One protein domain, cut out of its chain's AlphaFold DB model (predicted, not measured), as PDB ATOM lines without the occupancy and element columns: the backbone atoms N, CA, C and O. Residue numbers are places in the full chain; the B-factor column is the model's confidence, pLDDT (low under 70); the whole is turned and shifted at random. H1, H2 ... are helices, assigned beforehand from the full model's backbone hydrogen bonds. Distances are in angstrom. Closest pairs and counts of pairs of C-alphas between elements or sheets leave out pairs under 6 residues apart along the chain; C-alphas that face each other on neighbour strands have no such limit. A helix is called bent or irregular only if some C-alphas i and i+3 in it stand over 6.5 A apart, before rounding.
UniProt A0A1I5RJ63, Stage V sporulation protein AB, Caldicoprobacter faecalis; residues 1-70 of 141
ATOM      1  N   MET A   1     135.558  22.688  66.328       58.47
ATOM      2  CA  MET A   1     134.995  21.323  66.219       58.47
ATOM      3  C   MET A   1     133.658  21.091  66.941       58.47
ATOM      4  O   MET A   1     133.038  20.093  66.632       58.47
ATOM      5  N   LYS A   2     133.172  21.963  67.851       66.25
ATOM      6  CA  LYS A   2     131.837  21.808  68.490       66.25
ATOM      7  C   LYS A   2     130.654  22.371  67.678       66.25
ATOM      8  O   LYS A   2     129.525  21.952  67.880       66.25
ATOM      9  N   TRP A   3     130.904  23.321  66.776       69.81
ATOM     10  CA  TRP A   3     129.846  23.958  65.979       69.81
ATOM     11  C   TRP A   3     129.359  23.080  64.817       69.81
ATOM     12  O   TRP A   3     128.175  23.090  64.502       69.81
ATOM     13  N   GLU A   4     130.246  22.280  64.217       74.12
ATOM     14  CA  GLU A   4     129.869  21.382  63.116       74.12
ATOM     15  C   GLU A   4     128.995  20.216  63.591       74.12
ATOM     16  O   GLU A   4     128.027  19.868  62.919       74.12
ATOM     17  N   SER A   5     129.260  19.676  64.787       81.31
ATOM     18  CA  SER A   5     128.398  18.656  65.393       81.31
ATOM     19  C   SER A   5     127.008  19.207  65.730       81.31
ATOM     20  O   SER A   5     126.016  18.549  65.442       81.31
ATOM     21  N   MET A   6     126.910  20.447  66.228       84.50
ATOM     22  CA  MET A   6     125.616  21.094  66.499       84.50
ATOM     23  C   MET A   6     124.785  21.312  65.228       84.50
ATOM     24  O   MET A   6     123.574  21.105  65.236       84.50
ATOM     25  N   LEU A   7     125.421  21.709  64.121       89.12
ATOM     26  CA  LEU A   7     124.734  21.868  62.836       89.12
ATOM     27  C   LEU A   7     124.214  20.527  62.303       89.12
ATOM     28  O   LEU A   7     123.083  20.458  61.823       89.12
ATOM     29  N   LEU A   8     125.007  19.459  62.428       89.62
ATOM     30  CA  LEU A   8     124.599  18.105  62.050       89.62
ATOM     31  C   LEU A   8     123.429  17.602  62.903       89.62
ATOM     32  O   LEU A   8     122.461  17.083  62.355       89.62
ATOM     33  N   GLU A   9     123.468  17.807  64.219       89.00
ATOM     34  CA  GLU A   9     122.383  17.424  65.134       89.00
ATOM     35  C   GLU A   9     121.068  18.144  64.801       89.00
ATOM     36  O   GLU A   9     120.010  17.511  64.756       89.00
ATOM     37  N   VAL A  10     121.123  19.444  64.492       91.31
ATOM     38  CA  VAL A  10     119.943  20.217  64.070       91.31
ATOM     39  C   VAL A  10     119.390  19.703  62.740       91.31
ATOM     40  O   VAL A  10     118.176  19.547  62.606       91.31
ATOM     41  N   LEU A  11     120.253  19.403  61.764       92.94
ATOM     42  CA  LEU A  11     119.829  18.863  60.469       92.94
ATOM     43  C   LEU A  11     119.188  17.478  60.605       92.94
ATOM     44  O   LEU A  11     118.143  17.235  60.004       92.94
ATOM     45  N   ILE A  12     119.770  16.597  61.419       91.62
ATOM     46  CA  ILE A  12     119.225  15.261  61.689       91.62
ATOM     47  C   ILE A  12     117.881  15.375  62.417       91.62
ATOM     48  O   ILE A  12     116.917  14.715  62.028       91.62
ATOM     49  N   GLY A  13     117.779  16.251  63.422       89.56
ATOM     50  CA  GLY A  13     116.527  16.506  64.137       89.56
ATOM     51  C   GLY A  13     115.424  17.042  63.221       89.56
ATOM     52  O   GLY A  13     114.283  16.579  63.279       89.56
ATOM     53  N   LEU A  14     115.763  17.967  62.320       91.94
ATOM     54  CA  LEU A  14     114.825  18.529  61.348       91.94
ATOM     55  C   LEU A  14     114.395  17.480  60.314       91.94
ATOM     56  O   LEU A  14     113.202  17.354  60.034       91.94
ATOM     57  N   ALA A  15     115.331  16.682  59.797       93.38
ATOM     58  CA  ALA A  15     115.034  15.582  58.882       93.38
ATOM     59  C   ALA A  15     114.117  14.533  59.533       93.38
ATOM     60  O   ALA A  15     113.103  14.153  58.947       93.38
ATOM     61  N   GLY A  16     114.411  14.125  60.772       89.50
ATOM     62  CA  GLY A  16     113.564  13.210  61.538       89.50
ATOM     63  C   GLY A  16     112.155  13.767  61.753       89.50
ATOM     64  O   GLY A  16     111.169  13.071  61.512       89.50
ATOM     65  N   GLY A  17     112.044  15.048  62.118       89.94
ATOM     66  CA  GLY A  17     110.757  15.731  62.271       89.94
ATOM     67  C   GLY A  17     109.936  15.770  60.978       89.94
ATOM     68  O   GLY A  17     108.732  15.504  61.010       89.94
ATOM     69  N   LEU A  18     110.574  16.037  59.833       91.31
ATOM     70  CA  LEU A  18     109.918  16.017  58.520       91.31
ATOM     71  C   LEU A  18     109.412  14.619  58.148       91.31
ATOM     72  O   LEU A  18     108.282  14.495  57.676       91.31
ATOM     73  N   VAL A  19     110.202  13.570  58.392       93.62
ATOM     74  CA  VAL A  19     109.806  12.180  58.110       93.62
ATOM     75  C   VAL A  19     108.605  11.772  58.966       93.62
ATOM     76  O   VAL A  19     107.607  11.279  58.436       93.62
ATOM     77  N   VAL A  20     108.653  12.023  60.277       90.81
ATOM     78  CA  VAL A  20     107.565  11.653  61.200       90.81
ATOM     79  C   VAL A  20     106.300  12.473  60.927       90.81
ATOM     80  O   VAL A  20     105.207  11.911  60.831       90.81
ATOM     81  N   GLY A  21     106.427  13.790  60.735       89.81
ATOM     82  CA  GLY A  21     105.299  14.666  60.405       89.81
ATOM     83  C   GLY A  21     104.680  14.349  59.040       89.81
ATOM     84  O   GLY A  21     103.453  14.342  58.892       89.81
ATOM     85  N   GLY A  22     105.510  14.018  58.049       90.06
ATOM     86  CA  GLY A  22     105.076  13.535  56.739       90.06
ATOM     87  C   GLY A  22     104.303  12.220  56.840       90.06
ATOM     88  O   GLY A  22     103.227  12.091  56.255       90.06
ATOM     89  N   GLY A  23     104.786  11.274  57.649       90.75
ATOM     90  CA  GLY A  23     104.100  10.007  57.908       90.75
ATOM     91  C   GLY A  23     102.726  10.198  58.554       90.75
ATOM     92  O   GLY A  23     101.728   9.675  58.055       90.75
ATOM     93  N   LEU A  24     102.647  11.005  59.616       89.75
ATOM     94  CA  LEU A  24     101.386  11.302  60.310       89.75
ATOM     95  C   LEU A  24     100.370  12.009  59.403       89.75
ATOM     96  O   LEU A  24      99.201  11.622  59.356       89.75
ATOM     97  N   SER A  25     100.805  13.027  58.657       88.69
ATOM     98  CA  SER A  25      99.921  13.766  57.747       88.69
ATOM     99  C   SER A  25      99.417  12.892  56.597       88.69
ATOM    100  O   SER A  25      98.225  12.931  56.284       88.69
ATOM    101  N   THR A  26     100.279  12.045  56.027       90.88
ATOM    102  CA  THR A  26      99.899  11.083  54.980       90.88
ATOM    103  C   THR A  26      98.871  10.085  55.495       90.88
ATOM    104  O   THR A  26      97.870   9.847  54.825       90.88
ATOM    105  N   LEU A  27      99.054   9.556  56.709       90.31
ATOM    106  CA  LEU A  27      98.097   8.644  57.338       90.31
ATOM    107  C   LEU A  27      96.720   9.302  57.500       90.31
ATOM    108  O   LEU A  27      95.707   8.716  57.128       90.31
ATOM    109  N   PHE A  28      96.664  10.537  58.008       88.81
ATOM    110  CA  PHE A  28      95.395  11.245  58.215       88.81
ATOM    111  C   PHE A  28      94.667  11.579  56.911       88.81
ATOM    112  O   PHE A  28      93.433  11.573  56.878       88.81
ATOM    113  N   ILE A  29      95.417  11.864  55.844       87.81
ATOM    114  CA  ILE A  29      94.866  12.107  54.509       87.81
ATOM    115  C   ILE A  29      94.376  10.796  53.888       87.81
ATOM    116  O   ILE A  29      93.237  10.751  53.431       87.81
ATOM    117  N   ALA A  30      95.188   9.736  53.919       88.56
ATOM    118  CA  ALA A  30      94.857   8.431  53.343       88.56
ATOM    119  C   ALA A  30      93.617   7.803  53.995       88.56
ATOM    120  O   ALA A  30      92.777   7.239  53.304       88.56
ATOM    121  N   LEU A  31      93.472   7.952  55.314       89.06
ATOM    122  CA  LEU A  31      92.297   7.490  56.059       89.06
ATOM    123  C   LEU A  31      91.085   8.433  55.960       89.06
ATOM    124  O   LEU A  31      90.020   8.118  56.483       89.06
ATOM    125  N   GLY A  32      91.216   9.612  55.344       87.12
ATOM    126  CA  GLY A  32      90.102  10.554  55.224       87.12
ATOM    127  C   GLY A  32      89.602  11.111  56.566       87.12
ATOM    128  O   GLY A  32      88.424  11.444  56.704       87.12
ATOM    129  N   ILE A  33      90.477  11.263  57.565       87.62
ATOM    130  CA  ILE A  33      90.086  11.720  58.912       87.62
ATOM    131  C   ILE A  33      89.565  13.162  58.878       87.62
ATOM    132  O   ILE A  33      88.504  13.470  59.422       87.62
ATOM    133  N   ALA A  34      90.288  14.059  58.199       84.12
ATOM    134  CA  ALA A  34      89.907  15.467  58.090       84.12
ATOM    135  C   ALA A  34      88.513  15.680  57.453       84.12
ATOM    136  O   ALA A  34      87.704  16.392  58.054       84.12
ATOM    137  N   PRO A  35      88.174  15.088  56.285       81.31
ATOM    138  CA  PRO A  35      86.834  15.240  55.720       81.31
ATOM    139  C   PRO A  35      85.730  14.634  56.601       81.31
ATOM    140  O   PRO A  35      84.643  15.207  56.653       81.31
ATOM    141  N   ARG A  36      85.996  13.555  57.351       83.94
ATOM    142  CA  ARG A  36      85.025  12.973  58.295       83.94
ATOM    143  C   ARG A  36      84.743  13.858  59.505       83.94
ATOM    144  O   ARG A  36      83.596  14.008  59.910       83.94
ATOM    145  N   LEU A  37      85.761  14.506  60.063       84.19
ATOM    146  CA  LEU A  37      85.561  15.485  61.140       84.19
ATOM    147  C   LEU A  37      84.710  16.676  60.673       84.19
ATOM    148  O   LEU A  37      83.853  17.174  61.406       84.19
ATOM    149  N   VAL A  38      84.917  17.112  59.429       86.50
ATOM    150  CA  VAL A  38      84.122  18.182  58.813       86.50
ATOM    151  C   VAL A  38      82.685  17.731  58.547       86.50
ATOM    152  O   VAL A  38      81.765  18.520  58.777       86.50
ATOM    153  N   SER A  39      82.472  16.493  58.081       81.94
ATOM    154  CA  SER A  39      81.126  15.966  57.827       81.94
ATOM    155  C   SER A  39      80.322  15.815  59.119       81.94
ATOM    156  O   SER A  39      79.163  16.222  59.144       81.94
ATOM    157  N   LEU A  40      80.952  15.363  60.209       80.38
ATOM    158  CA  LEU A  40      80.341  15.303  61.543       80.38
ATOM    159  C   LEU A  40      79.967  16.691  62.088       80.38
ATOM    160  O   LEU A  40      78.946  16.835  62.750       80.38
ATOM    161  N   SER A  41      80.752  17.729  61.780       75.12
ATOM    162  CA  SER A  41      80.464  19.107  62.215       75.12
ATOM    163  C   SER A  41      79.377  19.815  61.390       75.12
ATOM    164  O   SER A  41      79.017  20.951  61.701       75.12
ATOM    165  N   GLY A  42      78.889  19.216  60.297       73.69
ATOM    166  CA  GLY A  42      77.824  19.769  59.444       73.69
ATOM    167  C   GLY A  42      78.179  21.049  58.665       73.69
ATOM    168  O   GLY A  42      77.385  21.520  57.853       73.69
ATOM    169  N   LYS A  43      79.372  21.626  58.861       73.69
ATOM    170  CA  LYS A  43      79.795  22.894  58.243       73.69
ATOM    171  C   LYS A  43      81.016  22.700  57.344       73.69
ATOM    172  O   LYS A  43      82.150  22.933  57.763       73.69
ATOM    173  N   LYS A  44      80.785  22.400  56.058       66.94
ATOM    174  CA  LYS A  44      81.841  22.227  55.029       66.94
ATOM    175  C   LYS A  44      82.838  23.397  54.942       66.94
ATOM    176  O   LYS A  44      84.002  23.191  54.613       66.94
ATOM    177  N   LYS A  45      82.418  24.612  55.318       71.81
ATOM    178  CA  LYS A  45      83.257  25.825  55.326       71.81
ATOM    179  C   LYS A  45      84.406  25.801  56.359       71.81
ATOM    180  O   LYS A  45      85.287  26.647  56.291       71.81
ATOM    181  N   HIS A  46      84.433  24.841  57.291       78.88
ATOM    182  CA  HIS A  46      85.405  24.798  58.399       78.88
ATOM    183  C   HIS A  46      86.561  23.806  58.179       78.88
ATOM    184  O   HIS A  46      87.302  23.516  59.114       78.88
ATOM    185  N   MET A  47      86.769  23.306  56.953       82.25
ATOM    186  CA  MET A  47      87.856  22.357  56.659       82.25
ATOM    187  C   MET A  47      89.239  22.884  57.061       82.25
ATOM    188  O   MET A  47      90.063  22.122  57.563       82.25
ATOM    189  N   PHE A  48      89.484  24.182  56.875       85.94
ATOM    190  CA  PHE A  48      90.736  24.808  57.288       85.94
ATOM    191  C   PHE A  48      90.927  24.761  58.810       85.94
ATOM    192  O   PHE A  48      91.989  24.366  59.278       85.94
ATOM    193  N   LEU A  49      89.879  25.079  59.575       87.06
ATOM    194  CA  LEU A  49      89.923  25.077  61.037       87.06
ATOM    195  C   LEU A  49      90.161  23.670  61.589       87.06
ATOM    196  O   LEU A  49      91.005  23.507  62.458       87.06
ATOM    197  N   VAL A  50      89.507  22.650  61.026       87.69
ATOM    198  CA  VAL A  50      89.729  21.248  61.424       87.69
ATOM    199  C   VAL A  50      91.177  20.824  61.182       87.69
ATOM    200  O   VAL A  50      91.807  20.255  62.070       87.69
ATOM    201  N   LYS A  51      91.741  21.133  60.006       88.19
ATOM    202  CA  LYS A  51      93.156  20.847  59.716       88.19
ATOM    203  C   LYS A  51      94.087  21.561  60.696       88.19
ATOM    204  O   LYS A  51      95.042  20.955  61.171       88.19
ATOM    205  N   LEU A  52      93.787  22.819  61.019       90.56
ATOM    206  CA  LEU A  52      94.573  23.608  61.960       90.56
ATOM    207  C   LEU A  52      94.499  23.035  63.382       90.56
ATOM    208  O   LEU A  52      95.519  22.969  64.054       90.56
ATOM    209  N   SER A  53      93.330  22.563  63.823       90.44
ATOM    210  CA  SER A  53      93.158  21.905  65.125       90.44
ATOM    211  C   SER A  53      93.962  20.610  65.225       90.44
ATOM    212  O   SER A  53      94.598  20.368  66.246       90.44
ATOM    213  N   ILE A  54      93.978  19.801  64.162       89.94
ATOM    214  CA  ILE A  54      94.785  18.574  64.102       89.94
ATOM    215  C   ILE A  54      96.280  18.912  64.168       89.94
ATOM    216  O   ILE A  54      97.011  18.306  64.949       89.94
ATOM    217  N   LEU A  55      96.725  19.898  63.382       90.88
ATOM    218  CA  LEU A  55      98.118  20.342  63.370       90.88
ATOM    219  C   LEU A  55      98.543  20.899  64.734       90.88
ATOM    220  O   LEU A  55      99.592  20.521  65.248       90.88
ATOM    221  N   ALA A  56      97.714  21.751  65.340       93.00
ATOM    222  CA  ALA A  56      97.962  22.317  66.660       93.00
ATOM    223  C   ALA A  56      98.014  21.227  67.738       93.00
ATOM    224  O   ALA A  56      98.902  21.255  68.584       93.00
ATOM    225  N   GLY A  57      97.117  20.237  67.684       91.94
ATOM    226  CA  GLY A  57      97.129  19.094  68.598       91.94
ATOM    227  C   GLY A  57      98.396  18.248  68.467       91.94
ATOM    228  O   GLY A  57      99.030  17.940  69.474       91.94
ATOM    229  N   ALA A  58      98.812  17.926  67.238       90.50
ATOM    230  CA  ALA A  58     100.049  17.187  66.982       90.50
ATOM    231  C   ALA A  58     101.289  17.963  67.457       90.50
ATOM    232  O   ALA A  58     102.173  17.394  68.094       90.50
ATOM    233  N   PHE A  59     101.325  19.273  67.200       91.75
ATOM    234  CA  PHE A  59     102.406  20.146  67.642       91.75
ATOM    235  C   PHE A  59     102.483  20.233  69.172       91.75
ATOM    236  O   PHE A  59     103.545  20.000  69.741       91.75
ATOM    237  N   LEU A  60     101.356  20.489  69.845       92.75
ATOM    238  CA  LEU A  60     101.287  20.548  71.307       92.75
ATOM    239  C   LEU A  60     101.670  19.212  71.948       92.75
ATOM    240  O   LEU A  60     102.441  19.198  72.902       92.75
ATOM    241  N   SER A  61     101.184  18.090  71.410       89.81
ATOM    242  CA  SER A  61     101.542  16.759  71.909       89.81
ATOM    243  C   SER A  61     103.036  16.478  71.760       89.81
ATOM    244  O   SER A  61     103.638  15.914  72.671       89.81
ATOM    245  N   SER A  62     103.637  16.874  70.635       90.06
ATOM    246  CA  SER A  62     105.082  16.751  70.419       90.06
ATOM    247  C   SER A  62     105.864  17.601  71.422       90.06
ATOM    248  O   SER A  62     106.817  17.121  72.030       90.06
ATOM    249  N   LEU A  63     105.411  18.833  71.677       91.62
ATOM    250  CA  LEU A  63     106.036  19.730  72.649       91.62
ATOM    251  C   LEU A  63     105.987  19.155  74.071       91.62
ATOM    252  O   LEU A  63     106.997  19.151  74.767       91.62
ATOM    253  N   VAL A  64     104.829  18.627  74.484       91.69
ATOM    254  CA  VAL A  64     104.645  17.978  75.793       91.69
ATOM    255  C   VAL A  64     105.565  16.770  75.946       91.69
ATOM    256  O   VAL A  64     106.153  16.599  77.012       91.69
ATOM    257  N   TYR A  65     105.717  15.971  74.887       89.50
ATOM    258  CA  TYR A  65     106.601  14.808  74.877       89.50
ATOM    259  C   TYR A  65     108.080  15.204  74.976       89.50
ATOM    260  O   TYR A  65     108.798  14.677  75.816       89.50
ATOM    261  N   VAL A  66     108.535  16.163  74.161       89.81
ATOM    262  CA  VAL A  66     109.943  16.605  74.132       89.81
ATOM    263  C   VAL A  66     110.347  17.332  75.414       89.81
ATOM    264  O   VAL A  66     111.474  17.181  75.876       89.81
ATOM    265  N   MET A  67     109.446  18.127  75.995       90.75
ATOM    266  CA  MET A  67     109.714  18.876  77.226       90.75
ATOM    267  C   MET A  67     109.495  18.051  78.503       90.75
ATOM    268  O   MET A  67     109.623  18.603  79.595       90.75
ATOM    269  N   ASP A  68     109.136  16.766  78.382       88.62
ATOM    270  CA  ASP A  68     108.847  15.871  79.512       88.62
ATOM    271  C   ASP A  68     107.848  16.489  80.517       88.62
ATOM    272  O   ASP A  68     107.950  16.346  81.741       88.62
ATOM    273  N   LEU A  69     106.857  17.227  80.001       86.12
ATOM    274  CA  LEU A  69     105.899  17.957  80.829       86.12
ATOM    275  C   LEU A  69     104.951  16.975  81.520       86.12
ATOM    276  O   LEU A  69     104.018  16.434  80.923       86.12
ATOM    277  N   ARG A  70     105.175  16.764  82.817       84.69
ATOM    278  CA  ARG A  70     104.337  15.903  83.654       84.69
ATOM    279  C   ARG A  70     103.221  16.713  84.289       84.69
ATOM    280  O   ARG A  70     103.440  17.480  85.222       84.69
TER     281      ARG A  70
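Overview. This is residues 1 to 70 of the 141 residues of the protein "Stage V sporulation protein AB" of Caldicoprobacter faecalis (UniProt A0A1I5RJ63). Two long helices make a loose fold-back: H1 runs to the turn of the chain, where the short helix H2 sits, and from there H3 folds back toward H1 and comes near it without touching it. The first part of H1, residues 2 to 16, sticks out as a free arm and makes much of the length, and the far end of H3 stands free too. The printed part has 70 residues with three named helices, in the order H1, H2, H3, and no named strand; the class is all helix. The whole is only just loose, close to extended, with a radius of gyration of the C-alphas of 16.5 A, and it spans 57 by 29 by 18 A, only just a rod in outline.

Along the chain. H1, the longest helix with 29 residues, covers residues 2 to 30 and is 42.1 A from first to last C-alpha; it begins with C-alpha 2 at (131.837, 21.808, 68.490) and ends with C-alpha 30 at (94.857, 8.431, 53.343). H3 covers residues 44 to 66 and is 34.4 A long, ending with C-alpha 66 at (109.943, 16.605, 74.132). It is irregular: C-alphas 45 and 48 are 7.8 A apart, where about 5 A is found in a regular helix, and its line is a rough one. H2 covers residues 33 to 40, 10.7 A from first to last C-alpha.

Arrangement. H1 touches no helix. H1 and H3 are near each other, with 11 pairs of C-alphas within 10 A but no pair within 8 A. H1 and H2 are close but not clearly touching; their closest C-alphas, those of Phe 28 and Ala 34, are 6.9 A apart. These two run the same way at a steep tilt of 44 degrees. H2 and H3 touch, and H3 does so with residues 44 to 51 alone. Their closest C-alphas are those of Val 38 and Lys 44, 6.0 A apart. They run opposite ways at a steep tilt of 50 degrees. In H1 and H2 every O i to N i+4 pair is within hydrogen-bond range; in H3 17 of 19 are.

Size, cuts and confidence. The C-alphas farthest apart are those of Met 1, the chain's first residue, and Gly 42, at 57.6 A. Residues 1 to 16, of which 2 to 16 belong to H1, stand free, as do residues 63 to 68, of which 63 to 66 belong to H3. Without these stretches the body has 48 residues and spans 34 by 26 by 16 A. The printed part has no cut, and both links, H1 to H2 and H2 to H3, are tight. The mean pLDDT of the printed part is 86.2, and confidence is low, under 70, at residues 1 to 3 and residue 44.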